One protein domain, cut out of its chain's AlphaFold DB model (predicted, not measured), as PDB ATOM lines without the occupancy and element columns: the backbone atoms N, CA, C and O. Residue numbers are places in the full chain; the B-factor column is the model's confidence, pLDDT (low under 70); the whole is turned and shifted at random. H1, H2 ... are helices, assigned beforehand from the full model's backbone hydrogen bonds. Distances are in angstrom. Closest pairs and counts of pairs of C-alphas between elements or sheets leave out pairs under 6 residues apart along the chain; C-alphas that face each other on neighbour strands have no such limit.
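What this domain is: This is residues 168 to 234 of the 234 residues of the protein "Ead/Ea22-like family protein" of Salmonella newport (UniProt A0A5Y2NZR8). One long helix, H1, sticks out as a free arm over residues 168 to 188, and a short helix, H2, folds back beside its later part as a lopsided helical hairpin. A tail without a named element follows H2, with residues 228 to 234 on the side away from H1. The printed part has 67 residues with two named helices, H1 then H2, no named strand, and is all helix. It is extended, with a radius of gyration of the C-alphas of 17.3 A, and spans 58 by 26 by 16 A.

How they stand to each other: H1, residues 168 to 205, touches H2, residues 213 to 223, with residues 196 to 203 alone. The closest C-alphas, of Trp 196 and Ala 217, are 6.4 A apart. The helices form a hairpin, running opposite ways at a shallow tilt of 19 degrees. In H1 and H2 every O i to N i+4 pair is within hydrogen-bond range.

Where its parts are: H1 begins at C-alpha 168 (-26.836, 65.860, 15.882) and is 54.9 A long. H2, 15.2 A long, ends at C-alpha 223 (-14.441, 35.033, 30.684).

The domain as a whole: The C-alphas farthest apart, of Glu 168 and Ala 207, are 58.2 A apart. The printed part has no cut, and the link from H1 to H2 is short. The model's pLDDT is under 70 at residues 168 to 176, 207, 209 to 210 and 229 to 234.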
ATOM      1  N   GLU A 168     -28.275  66.083  16.091       44.72
ATOM      2  CA  GLU A 168     -26.836  65.860  15.882       44.72
ATOM      3  C   GLU A 168     -25.997  66.074  17.156       44.72
ATOM      4  O   GLU A 168     -25.000  65.384  17.367       44.72
ATOM      5  N   ASN A 169     -26.407  66.968  18.065       49.78
ATOM      6  CA  ASN A 169     -25.651  67.212  19.305       49.78
ATOM      7  C   ASN A 169     -25.978  66.227  20.440       49.78
ATOM      8  O   ASN A 169     -25.183  66.104  21.370       49.78
ATOM      9  N   VAL A 170     -27.107  65.512  20.370       51.25
ATOM     10  CA  VAL A 170     -27.421  64.410  21.303       51.25
ATOM     11  C   VAL A 170     -26.651  63.154  20.901       51.25
ATOM     12  O   VAL A 170     -26.046  62.524  21.754       51.25
ATOM     13  N   GLN A 171     -26.529  62.870  19.600       50.69
ATOM     14  CA  GLN A 171     -25.700  61.762  19.111       50.69
ATOM     15  C   GLN A 171     -24.221  61.919  19.483       50.69
ATOM     16  O   GLN A 171     -23.573  60.938  19.824       50.69
ATOM     17  N   CYS A 172     -23.683  63.143  19.457       51.97
ATOM     18  CA  CYS A 172     -22.304  63.406  19.875       51.97
ATOM     19  C   CYS A 172     -22.119  63.295  21.402       51.97
ATOM     20  O   CYS A 172     -21.066  62.851  21.854       51.97
ATOM     21  N   ALA A 173     -23.133  63.657  22.198       54.50
ATOM     22  CA  ALA A 173     -23.105  63.502  23.653       54.50
ATOM     23  C   ALA A 173     -23.233  62.029  24.075       54.50
ATOM     24  O   ALA A 173     -22.384  61.553  24.820       54.50
ATOM     25  N   ASP A 174     -24.204  61.298  23.521       56.88
ATOM     26  CA  ASP A 174     -24.413  59.871  23.787       56.88
ATOM     27  C   ASP A 174     -23.212  59.037  23.304       56.88
ATOM     28  O   ASP A 174     -22.777  58.108  23.982       56.88
ATOM     29  N   ALA A 175     -22.617  59.391  22.155       62.31
ATOM     30  CA  ALA A 175     -21.395  58.749  21.671       62.31
ATOM     31  C   ALA A 175     -20.172  59.089  22.537       62.31
ATOM     32  O   ALA A 175     -19.330  58.224  22.759       62.31
ATOM     33  N   ALA A 176     -20.053  60.322  23.040       69.12
ATOM     34  CA  ALA A 176     -18.969  60.695  23.948       69.12
ATOM     35  C   ALA A 176     -19.104  60.016  25.319       69.12
ATOM     36  O   ALA A 176     -18.095  59.608  25.887       69.12
ATOM     37  N   GLU A 177     -20.325  59.867  25.833       74.12
ATOM     38  CA  GLU A 177     -20.610  59.147  27.077       74.12
ATOM     39  C   GLU A 177     -20.323  57.647  26.919       74.12
ATOM     40  O   GLU A 177     -19.593  57.082  27.729       74.12
ATOM     41  N   ALA A 178     -20.736  57.033  25.803       74.50
ATOM     42  CA  ALA A 178     -20.391  55.646  25.484       74.50
ATOM     43  C   ALA A 178     -18.871  55.419  25.361       74.50
ATOM     44  O   ALA A 178     -18.356  54.415  25.852       74.50
ATOM     45  N   LEU A 179     -18.135  56.356  24.752       78.00
ATOM     46  CA  LEU A 179     -16.672  56.285  24.653       78.00
ATOM     47  C   LEU A 179     -15.975  56.492  26.005       78.00
ATOM     48  O   LEU A 179     -14.910  55.919  26.234       78.00
ATOM     49  N   LEU A 180     -16.543  57.303  26.903       82.81
ATOM     50  CA  LEU A 180     -16.034  57.467  28.268       82.81
ATOM     51  C   LEU A 180     -16.252  56.197  29.096       82.81
ATOM     52  O   LEU A 180     -15.314  55.756  29.761       82.81
ATOM     53  N   ASP A 181     -17.423  55.569  28.988       81.38
ATOM     54  CA  ASP A 181     -17.700  54.271  29.609       81.38
ATOM     55  C   ASP A 181     -16.774  53.176  29.049       81.38
ATOM     56  O   ASP A 181     -16.223  52.356  29.792       81.38
ATOM     57  N   GLU A 182     -16.517  53.175  27.738       86.31
ATOM     58  CA  GLU A 182     -15.571  52.253  27.100       86.31
ATOM     59  C   GLU A 182     -14.123  52.502  27.576       86.31
ATOM     60  O   GLU A 182     -13.369  51.571  27.876       86.31
ATOM     61  N   LEU A 183     -13.730  53.762  27.767       83.06
ATOM     62  CA  LEU A 183     -12.421  54.109  28.322       83.06
ATOM     63  C   LEU A 183     -12.286  53.704  29.801       83.06
ATOM     64  O   LEU A 183     -11.243  53.204  30.226       83.06
ATOM     65  N   GLU A 184     -13.329  53.885  30.607       87.44
ATOM     66  CA  GLU A 184     -13.314  53.508  32.021       87.44
ATOM     67  C   GLU A 184     -13.298  51.981  32.197       87.44
ATOM     68  O   GLU A 184     -12.552  51.434  33.021       87.44
ATOM     69  N   THR A 185     -14.057  51.262  31.369       85.25
ATOM     70  CA  THR A 185     -14.067  49.794  31.357       85.25
ATOM     71  C   THR A 185     -12.727  49.215  30.903       85.25
ATOM     72  O   THR A 185     -12.225  48.300  31.563       85.25
ATOM     73  N   THR A 186     -12.100  49.775  29.865       84.50
ATOM     74  CA  THR A 186     -10.754  49.365  29.427       84.50
ATOM     75  C   THR A 186      -9.695  49.676  30.486       84.50
ATOM     76  O   THR A 186      -8.863  48.819  30.790       84.50
ATOM     77  N   HIS A 187      -9.746  50.842  31.138       88.44
ATOM     78  CA  HIS A 187      -8.821  51.180  32.224       88.44
ATOM     79  C   HIS A 187      -8.950  50.215  33.417       88.44
ATOM     80  O   HIS A 187      -7.943  49.751  33.967       88.44
ATOM     81  N   ARG A 188     -10.181  49.832  33.776       89.25
ATOM     82  CA  ARG A 188     -10.445  48.797  34.787       89.25
ATOM     83  C   ARG A 188      -9.868  47.438  34.377       89.25
ATOM     84  O   ARG A 188      -9.175  46.819  35.186       89.25
ATOM     85  N   GLN A 189     -10.078  47.003  33.132       89.25
ATOM     86  CA  GLN A 189      -9.517  45.747  32.612       89.25
ATOM     87  C   GLN A 189      -7.983  45.736  32.658       89.25
ATOM     88  O   GLN A 189      -7.383  44.763  33.113       89.25
ATOM     89  N   VAL A 190      -7.328  46.833  32.263       89.00
ATOM     90  CA  VAL A 190      -5.863  46.970  32.348       89.00
ATOM     91  C   VAL A 190      -5.378  46.861  33.795       89.00
ATOM     92  O   VAL A 190      -4.379  46.184  34.061       89.00
ATOM     93  N   GLY A 191      -6.085  47.471  34.749       90.69
ATOM     94  CA  GLY A 191      -5.773  47.357  36.177       90.69
ATOM     95  C   GLY A 191      -5.865  45.918  36.698       90.69
ATOM     96  O   GLY A 191      -4.958  45.440  37.390       90.69
ATOM     97  N   GLU A 192      -6.923  45.198  36.327       89.25
ATOM     98  CA  GLU A 192      -7.136  43.797  36.703       89.25
ATOM     99  C   GLU A 192      -6.089  42.863  36.072       89.25
ATOM    100  O   GLU A 192      -5.480  42.052  36.777       89.25
ATOM    101  N   LEU A 193      -5.779  43.029  34.782       89.38
ATOM    102  CA  LEU A 193      -4.707  42.292  34.099       89.38
ATOM    103  C   LEU A 193      -3.343  42.546  34.740       89.38
ATOM    104  O   LEU A 193      -2.590  41.610  35.020       89.38
ATOM    105  N   THR A 194      -3.043  43.806  35.050       90.75
ATOM    106  CA  THR A 194      -1.807  44.188  35.743       90.75
ATOM    107  C   THR A 194      -1.695  43.484  37.097       90.75
ATOM    108  O   THR A 194      -0.607  43.053  37.495       90.75
ATOM    109  N   MET A 195      -2.809  43.320  37.817       93.06
ATOM    110  CA  MET A 195      -2.846  42.573  39.073       93.06
ATOM    111  C   MET A 195      -2.542  41.083  38.861       93.06
ATOM    112  O   MET A 195      -1.735  40.517  39.608       93.06
ATOM    113  N   TRP A 196      -3.140  40.450  37.847       90.12
ATOM    114  CA  TRP A 196      -2.880  39.049  37.507       90.12
ATOM    115  C   TRP A 196      -1.417  38.808  37.134       90.12
ATOM    116  O   TRP A 196      -0.797  37.900  37.690       90.12
ATOM    117  N   VAL A 197      -0.829  39.669  36.298       88.06
ATOM    118  CA  VAL A 197       0.592  39.598  35.915       88.06
ATOM    119  C   VAL A 197       1.498  39.701  37.144       88.06
ATOM    120  O   VAL A 197       2.385  38.865  37.326       88.06
ATOM    121  N   LYS A 198       1.249  40.663  38.045       89.44
ATOM    122  CA  LYS A 198       2.018  40.809  39.296       89.44
ATOM    123  C   LYS A 198       1.919  39.563  40.182       89.44
ATOM    124  O   LYS A 198       2.932  39.106  40.715       89.44
ATOM    125  N   ARG A 199       0.719  38.989  40.332       87.06
ATOM    126  CA  ARG A 199       0.496  37.774  41.135       87.06
ATOM    127  C   ARG A 199       1.169  36.544  40.519       87.06
ATOM    128  O   ARG A 199       1.784  35.771  41.253       87.06
ATOM    129  N   LEU A 200       1.094  36.377  39.199       84.56
ATOM    130  CA  LEU A 200       1.741  35.280  38.474       84.56
ATOM    131  C   LEU A 200       3.263  35.374  38.581       84.56
ATOM    132  O   LEU A 200       3.902  34.407  38.993       84.56
ATOM    133  N   ALA A 201       3.835  36.553  38.327       85.69
ATOM    134  CA  ALA A 201       5.269  36.795  38.463       85.69
ATOM    135  C   ALA A 201       5.770  36.498  39.888       85.69
ATOM    136  O   ALA A 201       6.814  35.868  40.066       85.69
ATOM    137  N   TYR A 202       5.004  36.889  40.913       86.19
ATOM    138  CA  TYR A 202       5.313  36.565  42.306       86.19
ATOM    139  C   TYR A 202       5.220  35.057  42.599       86.19
ATOM    140  O   TYR A 202       6.070  34.513  43.304       86.19
ATOM    141  N   SER A 203       4.213  34.360  42.063       83.50
ATOM    142  CA  SER A 203       4.053  32.907  42.232       83.50
ATOM    143  C   SER A 203       5.187  32.119  41.569       83.50
ATOM    144  O   SER A 203       5.667  31.145  42.149       83.50
ATOM    145  N   LEU A 204       5.622  32.555  40.381       81.38
ATOM    146  CA  LEU A 204       6.746  31.972  39.645       81.38
ATOM    147  C   LEU A 204       8.070  32.196  40.383       81.38
ATOM    148  O   LEU A 204       8.841  31.258  40.556       81.38
ATOM    149  N   ARG A 205       8.301  33.411  40.899       83.56
ATOM    150  CA  ARG A 205       9.514  33.748  41.664       83.56
ATOM    151  C   ARG A 205       9.646  32.948  42.962       83.56
ATOM    152  O   ARG A 205      10.757  32.631  43.364       83.56
ATOM    153  N   ASN A 206       8.529  32.620  43.607       81.06
ATOM    154  CA  ASN A 206       8.516  31.914  44.892       81.06
ATOM    155  C   ASN A 206       8.245  30.407  44.761       81.06
ATOM    156  O   ASN A 206       7.818  29.796  45.739       81.06
ATOM    157  N   ALA A 207       8.449  29.834  43.565       66.44
ATOM    158  CA  ALA A 207       8.352  28.403  43.267       66.44
ATOM    159  C   ALA A 207       7.163  27.718  43.966       66.44
ATOM    160  O   ALA A 207       7.337  26.795  44.761       66.44
ATOM    161  N   LYS A 208       5.938  28.182  43.680       71.50
ATOM    162  CA  LYS A 208       4.694  27.522  44.116       71.50
ATOM    163  C   LYS A 208       4.126  26.653  42.980       71.50
ATOM    164  O   LYS A 208       3.159  27.077  42.345       71.50
ATOM    165  N   PRO A 209       4.684  25.455  42.704       63.66
ATOM    166  CA  PRO A 209       4.283  24.618  41.568       63.66
ATOM    167  C   PRO A 209       2.833  24.123  41.657       63.66
ATOM    168  O   PRO A 209       2.209  23.887  40.632       63.66
ATOM    169  N   ASN A 210       2.252  24.055  42.860       68.12
ATOM    170  CA  ASN A 210       0.856  23.645  43.073       68.12
ATOM    171  C   ASN A 210      -0.141  24.828  43.092       68.12
ATOM    172  O   ASN A 210      -1.253  24.706  43.609       68.12
ATOM    173  N   SER A 211       0.253  26.009  42.603       75.62
ATOM    174  CA  SER A 211      -0.584  27.212  42.640       75.62
ATOM    175  C   SER A 211      -1.698  27.163  41.591       75.62
ATOM    176  O   SER A 211      -1.439  27.160  40.391       75.62
ATOM    177  N   LYS A 212      -2.961  27.231  42.033       81.62
ATOM    178  CA  LYS A 212      -4.143  27.337  41.150       81.62
ATOM    179  C   LYS A 212      -4.277  28.705  40.462       81.62
ATOM    180  O   LYS A 212      -5.219  28.929  39.709       81.62
ATOM    181  N   LEU A 213      -3.345  29.626  40.723       82.50
ATOM    182  CA  LEU A 213      -3.380  31.000  40.225       82.50
ATOM    183  C   LEU A 213      -3.295  31.073  38.693       82.50
ATOM    184  O   LEU A 213      -3.930  31.934  38.100       82.50
ATOM    185  N   HIS A 214      -2.559  30.152  38.062       79.94
ATOM    186  CA  HIS A 214      -2.503  30.048  36.602       79.94
ATOM    187  C   HIS A 214      -3.879  29.721  36.010       79.94
ATOM    188  O   HIS A 214      -4.348  30.429  35.129       79.94
ATOM    189  N   GLY A 215      -4.563  28.703  36.550       80.69
ATOM    190  CA  GLY A 215      -5.915  28.345  36.115       80.69
ATOM    191  C   GLY A 215      -6.907  29.494  36.307       80.69
ATOM    192  O   GLY A 215      -7.631  29.834  35.384       80.69
ATOM    193  N   ALA A 216      -6.857  30.172  37.456       84.88
ATOM    194  CA  ALA A 216      -7.731  31.312  37.729       84.88
ATOM    195  C   ALA A 216      -7.469  32.522  36.809       84.88
ATOM    196  O   ALA A 216      -8.406  33.238  36.461       84.88
ATOM    197  N   ALA A 217      -6.214  32.748  36.404       83.81
ATOM    198  CA  ALA A 217      -5.866  33.786  35.439       83.81
ATOM    199  C   ALA A 217      -6.374  33.437  34.031       83.81
ATOM    200  O   ALA A 217      -6.955  34.292  33.372       83.81
ATOM    201  N   MET A 218      -6.218  32.182  33.597       83.75
ATOM    202  CA  MET A 218      -6.741  31.718  32.306       83.75
ATOM    203  C   MET A 218      -8.273  31.776  32.265       83.75
ATOM    204  O   MET A 218      -8.831  32.311  31.314       83.75
ATOM    205  N   ASP A 219      -8.951  31.343  33.334       85.88
ATOM    206  CA  ASP A 219     -10.408  31.462  33.468       85.88
ATOM    207  C   ASP A 219     -10.870  32.922  33.368       85.88
ATOM    208  O   ASP A 219     -11.884  33.217  32.737       85.88
ATOM    209  N   TYR A 220     -10.135  33.850  33.989       86.69
ATOM    210  CA  TYR A 220     -10.419  35.281  33.905       86.69
ATOM    211  C   TYR A 220     -10.253  35.809  32.472       86.69
ATOM    212  O   TYR A 220     -11.131  36.519  31.985       86.69
ATOM    213  N   LEU A 221      -9.168  35.446  31.785       84.81
ATOM    214  CA  LEU A 221      -8.914  35.871  30.407       84.81
ATOM    215  C   LEU A 221      -9.990  35.351  29.445       84.81
ATOM    216  O   LEU A 221     -10.513  36.128  28.647       84.81
ATOM    217  N   SER A 222     -10.387  34.080  29.568       85.06
ATOM    218  CA  SER A 222     -11.457  33.495  28.753       85.06
ATOM    219  C   SER A 222     -12.821  34.129  29.040       85.06
ATOM    220  O   SER A 222     -13.558  34.436  28.109       85.06
ATOM    221  N   ARG A 223     -13.163  34.385  30.314       86.12
ATOM    222  CA  ARG A 223     -14.441  35.033  30.684       86.12
ATOM    223  C   ARG A 223     -14.562  36.466  30.176       86.12
ATOM    224  O   ARG A 223     -15.676  36.916  29.943       86.12
ATOM    225  N   ASN A 224     -13.442  37.168  30.015       84.31
ATOM    226  CA  ASN A 224     -13.411  38.525  29.468       84.31
ATOM    227  C   ASN A 224     -13.192  38.556  27.945       84.31
ATOM    228  O   ASN A 224     -13.030  39.635  27.387       84.31
ATOM    229  N   GLY A 225     -13.169  37.397  27.271       82.12
ATOM    230  CA  GLY A 225     -12.982  37.312  25.818       82.12
ATOM    231  C   GLY A 225     -11.603  37.772  25.332       82.12
ATOM    232  O   GLY A 225     -11.454  38.105  24.163       82.12
ATOM    233  N   LEU A 226     -10.601  37.809  26.218       79.94
ATOM    234  CA  LEU A 226      -9.248  38.292  25.916       79.94
ATOM    235  C   LEU A 226      -8.349  37.219  25.283       79.94
ATOM    236  O   LEU A 226      -7.266  37.541  24.803       79.94
ATOM    237  N   ILE A 227      -8.783  35.955  25.310       78.31
ATOM    238  CA  ILE A 227      -8.146  34.818  24.636       78.31
ATOM    239  C   ILE A 227      -9.233  33.934  24.010       78.31
ATOM    240  O   ILE A 227     -10.240  33.649  24.664       78.31
ATOM    241  N   SER A 228      -9.035  33.485  22.768       70.50
ATOM    242  CA  SER A 228      -9.840  32.420  22.158       70.50
ATOM    243  C   SER A 228      -9.234  31.043  22.449       70.50
ATOM    244  O   SER A 228      -8.039  30.915  22.712       70.50
ATOM    245  N   VAL A 229     -10.047  29.987  22.362       59.59
ATOM    246  CA  VAL A 229      -9.572  28.593  22.441       59.59
ATOM    247  C   VAL A 229      -8.564  28.293  21.317       59.59
ATOM    248  O   VAL A 229      -7.628  27.526  21.536       59.59
ATOM    249  N   GLU A 230      -8.685  28.957  20.159       59.72
ATOM    250  CA  GLU A 230      -7.692  28.902  19.074       59.72
ATOM    251  C   GLU A 230      -6.327  29.517  19.448       59.72
ATOM    252  O   GLU A 230      -5.300  29.018  18.989       59.72
ATOM    253  N   ASP A 231      -6.281  30.562  20.284       57.81
ATOM    254  CA  ASP A 231      -5.039  31.296  20.595       57.81
ATOM    255  C   ASP A 231      -4.118  30.533  21.559       57.81
ATOM    256  O   ASP A 231      -2.922  30.803  21.630       57.81
ATOM    257  N   VAL A 232      -4.660  29.563  22.303       55.47
ATOM    258  CA  VAL A 232      -3.920  28.748  23.285       55.47
ATOM    259  C   VAL A 232      -3.178  27.574  22.623       55.47
ATOM    260  O   VAL A 232      -2.296  26.976  23.239       55.47
ATOM    261  N   LEU A 233      -3.517  27.234  21.373       52.09
ATOM    262  CA  LEU A 233      -2.970  26.086  20.635       52.09
ATOM    263  C   LEU A 233      -1.880  26.455  19.610       52.09
ATOM    264  O   LEU A 233      -1.446  25.582  18.854       52.09
ATOM    265  N   ARG A 234      -1.437  27.718  19.572       43.25
ATOM    266  CA  ARG A 234      -0.407  28.231  18.655       43.25
ATOM    267  C   ARG A 234       0.877  28.592  19.393       43.25
ATOM    268  O   ARG A 234       1.952  28.354  18.800       43.25
TER     269      ARG A 234